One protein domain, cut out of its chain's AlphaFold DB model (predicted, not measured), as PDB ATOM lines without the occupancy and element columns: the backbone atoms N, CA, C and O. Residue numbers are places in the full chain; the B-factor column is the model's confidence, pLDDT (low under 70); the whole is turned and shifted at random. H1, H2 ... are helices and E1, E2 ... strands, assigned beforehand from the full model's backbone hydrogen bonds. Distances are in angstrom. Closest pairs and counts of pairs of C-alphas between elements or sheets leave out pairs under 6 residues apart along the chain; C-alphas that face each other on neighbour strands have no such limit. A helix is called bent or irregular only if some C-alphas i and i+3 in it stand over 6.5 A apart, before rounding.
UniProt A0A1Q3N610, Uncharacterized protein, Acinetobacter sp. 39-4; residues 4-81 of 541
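This is residues 4 to 81 of the 541 residues of an uncharacterized protein of Acinetobacter sp. 39-4 (UniProt A0A1Q3N610). Two short parallel strands, E1 and E2, and the longer helix H2 make the middle, with H1 towards one end, H3 and H4 towards the other, and residues 4 to 9 sticking out. E1, H2, E2 form a strand-helix-strand unit, parallel neighbours joined through a helix, with a right-handed crossover. The 78 printed residues, 34 in named elements, run H1 E1 H2 E2 H3 H4: mostly helix, only just compact, close to loose (radius of gyration of the C-alphas 13.7 A), spanning 39 by 24 by 23 A.

E1 is residues 26 to 28, 6.6 A; E2 60 to 62, 6.5 A. H2 is 43 to 53, 16.8 A, only just irregular: C-alphas 46 and 49 are 6.7 A apart. H1 is 14 to 20, 10.2 A, from (154.527, 192.864, 169.632). H3 is 66 to 69, 5.4 A; H4 is 74 to 79, 8.6 A, ending at (160.617, 203.009, 147.048).

E1 and E2 differ by 11 degrees; N 28 and O 61 are within hydrogen-bond range, 2.8 A. H1 and H2 only just touch, with 3 pairs of C-alphas within 8 A, closest Pro 16 and Gln 53, 6.0 A. H2 and H4 are close but not clearly touching, C-alphas of Trp 44 and Phe 74 closest, 7.8 A. H3 and H4 meet only through their link. Every O i to N i+4 pair is within hydrogen-bond range in H1 and H4, 5 of 7 in H2; H3 is too short for one.

The C-alphas of Gln 5 and Gln 72 are farthest apart, 40.6 A. The printed part has no cut; the link E1 to H2 is long. pLDDT is under 70 at residues 4 to 8, 33 to 46 and 67 to 81.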
ATOM      1  N   GLN A   4     139.543 196.770 173.184       48.09
ATOM      2  CA  GLN A   4     138.974 197.087 174.500       48.09
ATOM      3  C   GLN A   4     138.183 195.935 175.149       48.09
ATOM      4  O   GLN A   4     138.172 195.838 176.376       48.09
ATOM      5  N   GLN A   5     137.568 195.031 174.376       48.59
ATOM      6  CA  GLN A   5     136.857 193.870 174.944       48.59
ATOM      7  C   GLN A   5     137.802 192.765 175.438       48.59
ATOM      8  O   GLN A   5     137.423 191.986 176.308       48.59
ATOM      9  N   VAL A   6     139.037 192.712 174.923       55.47
ATOM     10  CA  VAL A   6     140.022 191.663 175.247       55.47
ATOM     11  C   VAL A   6     140.986 192.107 176.359       55.47
ATOM     12  O   VAL A   6     141.750 191.293 176.863       55.47
ATOM     13  N   ARG A   7     140.950 193.386 176.781       57.12
ATOM     14  CA  ARG A   7     141.904 193.983 177.745       57.12
ATOM     15  C   ARG A   7     143.373 193.666 177.411       57.12
ATOM     16  O   ARG A   7     144.200 193.528 178.305       57.12
ATOM     17  N   ALA A   8     143.693 193.522 176.128       64.25
ATOM     18  CA  ALA A   8     145.042 193.203 175.691       64.25
ATOM     19  C   ALA A   8     145.861 194.497 175.585       64.25
ATOM     20  O   ALA A   8     145.507 195.393 174.818       64.25
ATOM     21  N   SER A   9     146.938 194.597 176.365       71.56
ATOM     22  CA  SER A   9     147.984 195.609 176.196       71.56
ATOM     23  C   SER A   9     149.133 194.988 175.410       71.56
ATOM     24  O   SER A   9     149.709 194.000 175.866       71.56
ATOM     25  N   PHE A  10     149.463 195.558 174.255       78.62
ATOM     26  CA  PHE A  10     150.585 195.105 173.437       78.62
ATOM     27  C   PHE A  10     151.783 196.023 173.645       78.62
ATOM     28  O   PHE A  10     151.625 197.241 173.743       78.62
ATOM     29  N   THR A  11     152.977 195.447 173.715       78.38
ATOM     30  CA  THR A  11     154.223 196.218 173.710       78.38
ATOM     31  C   THR A  11     154.614 196.585 172.277       78.38
ATOM     32  O   THR A  11     154.138 195.980 171.316       78.38
ATOM     33  N   PHE A  12     155.471 197.596 172.118       74.19
ATOM     34  CA  PHE A  12     155.867 198.115 170.802       74.19
ATOM     35  C   PHE A  12     156.447 197.030 169.877       74.19
ATOM     36  O   PHE A  12     156.140 197.003 168.692       74.19
ATOM     37  N   ASP A  13     157.207 196.084 170.426       80.62
ATOM     38  CA  ASP A  13     157.791 194.934 169.725       80.62
ATOM     39  C   ASP A  13     156.763 193.865 169.309       80.62
ATOM     40  O   ASP A  13     157.001 193.104 168.370       80.62
ATOM     41  N   GLN A  14     155.597 193.813 169.960       85.81
ATOM     42  CA  GLN A  14     154.527 192.864 169.632       85.81
ATOM     43  C   GLN A  14     153.641 193.358 168.485       85.81
ATOM     44  O   GLN A  14     153.081 192.542 167.751       85.81
ATOM     45  N   ILE A  15     153.511 194.678 168.315       87.75
ATOM     46  CA  ILE A  15     152.644 195.276 167.291       87.75
ATOM     47  C   ILE A  15     153.015 194.794 165.875       87.75
ATOM     48  O   ILE A  15     152.117 194.294 165.195       87.75
ATOM     49  N   PRO A  16     154.286 194.847 165.426       86.62
ATOM     50  CA  PRO A  16     154.666 194.368 164.098       86.62
ATOM     51  C   PRO A  16     154.295 192.903 163.856       86.62
ATOM     52  O   PRO A  16     153.762 192.559 162.807       86.62
ATOM     53  N   VAL A  17     154.506 192.035 164.852       86.25
ATOM     54  CA  VAL A  17     154.185 190.602 164.749       86.25
ATOM     55  C   VAL A  17     152.686 190.390 164.539       86.25
ATOM     56  O   VAL A  17     152.277 189.591 163.699       86.25
ATOM     57  N   LEU A  18     151.852 191.117 165.280       88.25
ATOM     58  CA  LEU A  18     150.396 191.007 165.181       88.25
ATOM     59  C   LEU A  18     149.861 191.546 163.849       88.25
ATOM     60  O   LEU A  18     148.917 190.972 163.300       88.25
ATOM     61  N   VAL A  19     150.467 192.614 163.325       88.69
ATOM     62  CA  VAL A  19     150.150 193.158 161.996       88.69
ATOM     63  C   VAL A  19     150.522 192.157 160.904       88.69
ATOM     64  O   VAL A  19     149.696 191.875 160.037       88.69
ATOM     65  N   ASN A  20     151.704 191.540 160.994       84.94
ATOM     66  CA  ASN A  20     152.163 190.528 160.032       84.94
ATOM     67  C   ASN A  20     151.245 189.309 159.979       84.94
ATOM     68  O   ASN A  20     151.016 188.743 158.915       84.94
ATOM     69  N   LEU A  21     150.695 188.912 161.128       87.50
ATOM     70  CA  LEU A  21     149.740 187.809 161.224       87.50
ATOM     71  C   LEU A  21     148.313 188.199 160.793       87.50
ATOM     72  O   LEU A  21     147.415 187.359 160.859       87.50
ATOM     73  N   GLY A  22     148.074 189.452 160.388       85.62
ATOM     74  CA  GLY A  22     146.750 189.955 160.004       85.62
ATOM     75  C   GLY A  22     145.753 190.013 161.164       85.62
ATOM     76  O   GLY A  22     144.544 190.063 160.943       85.62
ATOM     77  N   LEU A  23     146.245 189.973 162.406       86.88
ATOM     78  CA  LEU A  23     145.411 189.982 163.608       86.88
ATOM     79  C   LEU A  23     144.966 191.400 163.976       86.88
ATOM     80  O   LEU A  23     143.912 191.570 164.590       86.88
ATOM     81  N   ILE A  24     145.766 192.404 163.606       87.44
ATOM     82  CA  ILE A  24     145.464 193.823 163.795       87.44
ATOM     83  C   ILE A  24     145.897 194.638 162.568       87.44
ATOM     84  O   ILE A  24     146.827 194.263 161.859       87.44
ATOM     85  N   SER A  25     145.262 195.791 162.377       87.00
ATOM     86  CA  SER A  25     145.735 196.864 161.496       87.00
ATOM     87  C   SER A  25     146.135 198.055 162.362       87.00
ATOM     88  O   SER A  25     145.470 198.335 163.363       87.00
ATOM     89  N   VAL A  26     147.205 198.753 161.989       86.25
ATOM     90  CA  VAL A  26     147.667 199.947 162.712       86.25
ATOM     91  C   VAL A  26     147.139 201.194 162.015       86.25
ATOM     92  O   VAL A  26     147.206 201.290 160.795       86.25
ATOM     93  N   ALA A  27     146.602 202.131 162.793       88.62
ATOM     94  CA  ALA A  27     146.224 203.457 162.325       88.62
ATOM     95  C   ALA A  27     146.998 204.501 163.139       88.62
ATOM     96  O   ALA A  27     146.921 204.491 164.368       88.62
ATOM     97  N   ILE A  28     147.754 205.358 162.458       84.62
ATOM     98  CA  ILE A  28     148.546 206.438 163.055       84.62
ATOM     99  C   ILE A  28     147.883 207.757 162.668       84.62
ATOM    100  O   ILE A  28     147.863 208.111 161.491       84.62
ATOM    101  N   ASP A  29     147.318 208.442 163.658       84.19
ATOM    102  CA  ASP A  29     146.716 209.768 163.515       84.19
ATOM    103  C   ASP A  29     147.758 210.850 163.828       84.19
ATOM    104  O   ASP A  29     148.503 210.709 164.800       84.19
ATOM    105  N   GLY A  30     147.835 211.896 163.003       76.19
ATOM    106  CA  GLY A  30     148.854 212.946 163.114       76.19
ATOM    107  C   GLY A  30     150.269 212.456 162.793       76.19
ATOM    108  O   GLY A  30     151.216 212.752 163.518       76.19
ATOM    109  N   PHE A  31     150.436 211.671 161.727       76.88
ATOM    110  CA  PHE A  31     151.749 211.196 161.276       76.88
ATOM    111  C   PHE A  31     152.741 212.349 161.025       76.88
ATOM    112  O   PHE A  31     153.922 212.216 161.345       76.88
ATOM    113  N   ASP A  32     152.259 213.485 160.520       71.50
ATOM    114  CA  ASP A  32     153.030 214.714 160.296       71.50
ATOM    115  C   ASP A  32     153.528 215.382 161.590       71.50
ATOM    116  O   ASP A  32     154.459 216.185 161.555       71.50
ATOM    117  N   ASP A  33     152.960 215.022 162.743       69.44
ATOM    118  CA  ASP A  33     153.376 215.520 164.054       69.44
ATOM    119  C   ASP A  33     154.487 214.678 164.707       69.44
ATOM    120  O   ASP A  33     154.978 215.050 165.780       69.44
ATOM    121  N   LEU A  34     154.895 213.556 164.098       69.56
ATOM    122  CA  LEU A  34     155.981 212.722 164.615       69.56
ATOM    123  C   LEU A  34     157.336 213.411 164.402       69.56
ATOM    124  O   LEU A  34     157.912 213.369 163.317       69.56
ATOM    125  N   VAL A  35     157.870 213.995 165.475       57.88
ATOM    126  CA  VAL A  35     159.213 214.589 165.529       57.88
ATOM    127  C   VAL A  35     160.050 213.831 166.563       57.88
ATOM    128  O   VAL A  35     159.568 213.548 167.661       57.88
ATOM    129  N   ASP A  36     161.301 213.489 166.234       56.47
ATOM    130  CA  ASP A  36     162.250 212.927 167.213       56.47
ATOM    131  C   ASP A  36     162.530 213.950 168.339       56.47
ATOM    132  O   ASP A  36     162.378 215.159 168.146       56.47
ATOM    133  N   ALA A  37     162.953 213.491 169.518       46.22
ATOM    134  CA  ALA A  37     163.160 214.336 170.703       46.22
ATOM    135  C   ALA A  37     164.123 215.517 170.448       46.22
ATOM    136  O   ALA A  37     163.984 216.579 171.065       46.22
ATOM    137  N   ASP A  38     165.037 215.339 169.494       45.72
ATOM    138  CA  ASP A  38     166.049 216.314 169.094       45.72
ATOM    139  C   ASP A  38     165.640 217.188 167.888       45.72
ATOM    140  O   ASP A  38     166.418 218.033 167.471       45.72
ATOM    141  N   GLY A  39     164.458 217.002 167.282       46.53
ATOM    142  CA  GLY A  39     163.987 217.845 166.165       46.53
ATOM    143  C   GLY A  39     164.624 217.575 164.792       46.53
ATOM    144  O   GLY A  39     164.193 218.149 163.798       46.53
ATOM    145  N   TYR A  40     165.623 216.689 164.702       39.41
ATOM    146  CA  TYR A  40     166.423 216.485 163.479       39.41
ATOM    147  C   TYR A  40     165.922 215.394 162.525       39.41
ATOM    148  O   TYR A  40     166.417 215.281 161.402       39.41
ATOM    149  N   LYS A  41     164.996 214.540 162.964       51.03
ATOM    150  CA  LYS A  41     164.570 213.359 162.208       51.03
ATOM    151  C   LYS A  41     163.134 213.513 161.718       51.03
ATOM    152  O   LYS A  41     162.212 213.625 162.517       51.03
ATOM    153  N   ASP A  42     162.991 213.475 160.395       61.34
ATOM    154  CA  ASP A  42     161.720 213.461 159.668       61.34
ATOM    155  C   ASP A  42     160.841 212.270 160.108       61.34
ATOM    156  O   ASP A  42     161.375 211.184 160.372       61.34
ATOM    157  N   ALA A  43     159.515 212.445 160.155       63.97
ATOM    158  CA  ALA A  43     158.528 211.460 160.619       63.97
ATOM    159  C   ALA A  43     158.691 210.085 159.945       63.97
ATOM    160  O   ALA A  43     158.472 209.031 160.549       63.97
ATOM    161  N   TRP A  44     159.167 210.075 158.695       68.31
ATOM    162  CA  TRP A  44     159.524 208.857 157.969       68.31
ATOM    163  C   TRP A  44     160.572 208.002 158.687       68.31
ATOM    164  O   TRP A  44     160.455 206.777 158.743       68.31
ATOM    165  N   SER A  45     161.613 208.626 159.235       67.31
ATOM    166  CA  SER A  45     162.701 207.897 159.886       67.31
ATOM    167  C   SER A  45     162.215 207.100 161.099       67.31
ATOM    168  O   SER A  45     162.730 206.010 161.339       67.31
ATOM    169  N   ALA A  46     161.171 207.580 161.782       67.12
ATOM    170  CA  ALA A  46     160.514 206.867 162.872       67.12
ATOM    171  C   ALA A  46     159.715 205.644 162.380       67.12
ATOM    172  O   ALA A  46     159.704 204.608 163.044       67.12
ATOM    173  N   LEU A  47     159.085 205.719 161.200       75.25
ATOM    174  CA  LEU A  47     158.303 204.608 160.637       75.25
ATOM    175  C   LEU A  47     159.121 203.596 159.838       75.25
ATOM    176  O   LEU A  47     158.695 202.453 159.676       75.25
ATOM    177  N   LYS A  48     160.297 203.976 159.342       76.19
ATOM    178  CA  LYS A  48     161.131 203.110 158.504       76.19
ATOM    179  C   LYS A  48     161.455 201.780 159.183       76.19
ATOM    180  O   LYS A  48     161.370 200.726 158.554       76.19
ATOM    181  N   ASP A  49     161.816 201.819 160.460       77.00
ATOM    182  CA  ASP A  49     162.153 200.609 161.210       77.00
ATOM    183  C   ASP A  49     160.911 199.773 161.531       77.00
ATOM    184  O   ASP A  49     160.978 198.544 161.484       77.00
ATOM    185  N   PHE A  50     159.762 200.419 161.741       79.62
ATOM    186  CA  PHE A  50     158.479 199.741 161.881       79.62
ATOM    187  C   PHE A  50     158.092 198.993 160.593       79.62
ATOM    188  O   PHE A  50     157.847 197.789 160.634       79.62
ATOM    189  N   PHE A  51     158.135 199.649 159.428       80.12
ATOM    190  CA  PHE A  51     157.810 199.013 158.146       80.12
ATOM    191  C   PHE A  51     158.772 197.885 157.767       80.12
ATOM    192  O   PHE A  51     158.348 196.885 157.187       80.12
ATOM    193  N   ARG A  52     160.051 197.978 158.148       79.62
ATOM    194  CA  ARG A  52     161.004 196.868 157.979       79.62
ATOM    195  C   ARG A  52     160.613 195.635 158.784       79.62
ATOM    196  O   ARG A  52     160.738 194.527 158.274       79.62
ATOM    197  N   GLN A  53     160.141 195.822 160.016       81.50
ATOM    198  CA  GLN A  53     159.680 194.725 160.874       81.50
ATOM    199  C   GLN A  53     158.379 194.094 160.363       81.50
ATOM    200  O   GLN A  53     158.089 192.940 160.685       81.50
ATOM    201  N   LEU A  54     157.619 194.814 159.530       80.31
ATOM    202  CA  LEU A  54     156.435 194.255 158.887       80.31
ATOM    203  C   LEU A  54     156.756 193.276 157.744       80.31
ATOM    204  O   LEU A  54     155.891 192.521 157.318       80.31
ATOM    205  N   HIS A  55     157.989 193.260 157.224       74.81
ATOM    206  CA  HIS A  55     158.389 192.372 156.120       74.81
ATOM    207  C   HIS A  55     157.409 192.370 154.920       74.81
ATOM    208  O   HIS A  55     157.237 191.346 154.263       74.81
ATOM    209  N   GLY A  56     156.754 193.506 154.647       72.06
ATOM    210  CA  GLY A  56     155.763 193.643 153.571       72.06
ATOM    211  C   GLY A  56     154.398 193.000 153.850       72.06
ATOM    212  O   GLY A  56     153.618 192.813 152.921       72.06
ATOM    213  N   MET A  57     154.090 192.634 155.099       78.44
ATOM    214  CA  MET A  57     152.817 192.018 155.482       78.44
ATOM    215  C   MET A  57     151.939 192.951 156.325       78.44
ATOM    216  O   MET A  57     152.413 193.744 157.137       78.44
ATOM    217  N   GLY A  58     150.623 192.810 156.152       83.81
ATOM    218  CA  GLY A  58     149.615 193.572 156.886       83.81
ATOM    219  C   GLY A  58     149.287 194.931 156.262       83.81
ATOM    220  O   GLY A  58     149.649 195.232 155.130       83.81
ATOM    221  N   SER A  59     148.531 195.741 157.002       84.50
ATOM    222  CA  SER A  59     148.025 197.038 156.538       84.50
ATOM    223  C   SER A  59     148.246 198.112 157.599       84.50
ATOM    224  O   SER A  59     147.920 197.890 158.773       84.50
ATOM    225  N   CYS A  60     148.706 199.286 157.174       85.19
ATOM    226  CA  CYS A  60     148.820 200.476 158.008       85.19
ATOM    227  C   CYS A  60     148.018 201.623 157.385       85.19
ATOM    228  O   CYS A  60     148.045 201.805 156.170       85.19
ATOM    229  N   ILE A  61     147.313 202.387 158.214       88.00
ATOM    230  CA  ILE A  61     146.642 203.627 157.828       88.00
ATOM    231  C   ILE A  61     147.428 204.773 158.454       88.00
ATOM    232  O   ILE A  61     147.584 204.826 159.672       88.00
ATOM    233  N   LEU A  62     147.910 205.690 157.625       84.00
ATOM    234  CA  LEU A  62     148.544 206.923 158.074       84.00
ATOM    235  C   LEU A  62     147.593 208.079 157.781       84.00
ATOM    236  O   LEU A  62     147.143 208.227 156.647       84.00
ATOM    237  N   ALA A  63     147.290 208.879 158.794       86.00
ATOM    238  CA  ALA A  63     146.559 210.128 158.649       86.00
ATOM    239  C   ALA A  63     147.477 211.291 159.027       86.00
ATOM    240  O   ALA A  63     148.215 211.217 160.007       86.00
ATOM    241  N   GLY A  64     147.434 212.357 158.239       78.94
ATOM    242  CA  GLY A  64     148.220 213.569 158.443       78.94
ATOM    243  C   GLY A  64     147.770 214.663 157.481       78.94
ATOM    244  O   GLY A  64     146.860 214.443 156.678       78.94
ATOM    245  N   ARG A  65     148.381 215.843 157.568       76.50
ATOM    246  CA  ARG A  65     148.038 216.984 156.706       76.50
ATOM    247  C   ARG A  65     148.540 216.785 155.275       76.50
ATOM    248  O   ARG A  65     149.637 216.269 155.062       76.50
ATOM    249  N   ASP A  66     147.766 217.261 154.298       74.88
ATOM    250  CA  ASP A  66     148.108 217.158 152.869       74.88
ATOM    251  C   ASP A  66     149.483 217.781 152.561       74.88
ATOM    252  O   ASP A  66     150.283 217.189 151.837       74.88
ATOM    253  N   THR A  67     149.823 218.883 153.247       69.06
ATOM    254  CA  THR A  67     151.113 219.588 153.128       69.06
ATOM    255  C   THR A  67     152.326 218.700 153.406       69.06
ATOM    256  O   THR A  67     153.418 218.991 152.922       69.06
ATOM    257  N   PHE A  68     152.150 217.618 154.166       65.69
ATOM    258  CA  PHE A  68     153.211 216.683 154.523       65.69
ATOM    259  C   PHE A  68     153.385 215.557 153.491       65.69
ATOM    260  O   PHE A  68     154.506 215.126 153.217       65.69
ATOM    261  N   PHE A  69     152.289 215.073 152.899       62.34
ATOM    262  CA  PHE A  69     152.325 213.942 151.964       62.34
ATOM    263  C   PHE A  69     152.832 214.327 150.576       62.34
ATOM    264  O   PHE A  69     153.480 213.510 149.918       62.34
ATOM    265  N   ASP A  70     152.577 215.561 150.148       56.84
ATOM    266  CA  ASP A  70     152.876 216.015 148.790       56.84
ATOM    267  C   ASP A  70     154.213 216.772 148.670       56.84
ATOM    268  O   ASP A  70     154.588 217.236 147.592       56.84
ATOM    269  N   GLN A  71     155.015 216.815 149.745       52.69
ATOM    270  CA  GLN A  71     156.456 217.093 149.659       52.69
ATOM    271  C   GLN A  71     157.194 215.917 148.984       52.69
ATOM    272  O   GLN A  71     158.093 215.339 149.592       52.69
ATOM    273  N   GLN A  72     156.742 215.525 147.778       48.22
ATOM    274  CA  GLN A  72     157.283 214.680 146.688       48.22
ATOM    275  C   GLN A  72     158.113 213.431 147.011       48.22
ATOM    276  O   GLN A  72     158.533 212.701 146.124       48.22
ATOM    277  N   GLY A  73     158.309 213.110 148.274       57.28
ATOM    278  CA  GLY A  73     159.313 212.174 148.713       57.28
ATOM    279  C   GLY A  73     158.724 211.041 149.512       57.28
ATOM    280  O   GLY A  73     159.498 210.193 149.913       57.28
ATOM    281  N   PHE A  74     157.426 210.991 149.827       63.91
ATOM    282  CA  PHE A  74     156.933 209.874 150.638       63.91
ATOM    283  C   PHE A  74     157.037 208.559 149.856       63.91
ATOM    284  O   PHE A  74     157.755 207.648 150.265       63.91
ATOM    285  N   VAL A  75     156.420 208.501 148.673       64.06
ATOM    286  CA  VAL A  75     156.473 207.324 147.792       64.06
ATOM    287  C   VAL A  75     157.899 207.059 147.299       64.06
ATOM    288  O   VAL A  75     158.342 205.914 147.302       64.06
ATOM    289  N   GLU A  76     158.663 208.100 146.950       66.12
ATOM    290  CA  GLU A  76     160.053 207.948 146.496       66.12
ATOM    291  C   GLU A  76     161.002 207.484 147.618       66.12
ATOM    292  O   GLU A  76     161.845 206.614 147.390       66.12
ATOM    293  N   ARG A  77     160.851 207.989 148.855       65.00
ATOM    294  CA  ARG A  77     161.632 207.537 150.027       65.00
ATOM    295  C   ARG A  77     161.255 206.115 150.435       65.00
ATOM    296  O   ARG A  77     162.140 205.361 150.845       65.00
ATOM    297  N   VAL A  78     159.980 205.739 150.299       63.84
ATOM    298  CA  VAL A  78     159.507 204.358 150.477       63.84
ATOM    299  C   VAL A  78     160.145 203.449 149.427       63.84
ATOM    300  O   VAL A  78     160.820 202.487 149.798       63.84
ATOM    301  N   ALA A  79     160.037 203.788 148.141       63.81
ATOM    302  CA  ALA A  79     160.617 203.009 147.048       63.81
ATOM    303  C   ALA A  79     162.147 202.866 147.186       63.81
ATOM    304  O   ALA A  79     162.696 201.777 147.023       63.81
ATOM    305  N   GLY A  80     162.842 203.938 147.583       64.94
ATOM    306  CA  GLY A  80     164.287 203.935 147.832       64.94
ATOM    307  C   GLY A  80     164.729 203.166 149.085       64.94
ATOM    308  O   GLY A  80     165.924 202.938 149.278       64.94
ATOM    309  N   SER A  81     163.801 202.751 149.953       64.88
ATOM    310  CA  SER A  81     164.117 202.041 151.201       64.88
ATOM    311  C   SER A  81     164.258 200.522 151.051       64.88
ATOM    312  O   SER A  81     164.688 199.866 152.006       64.88
TER     313      SER A  81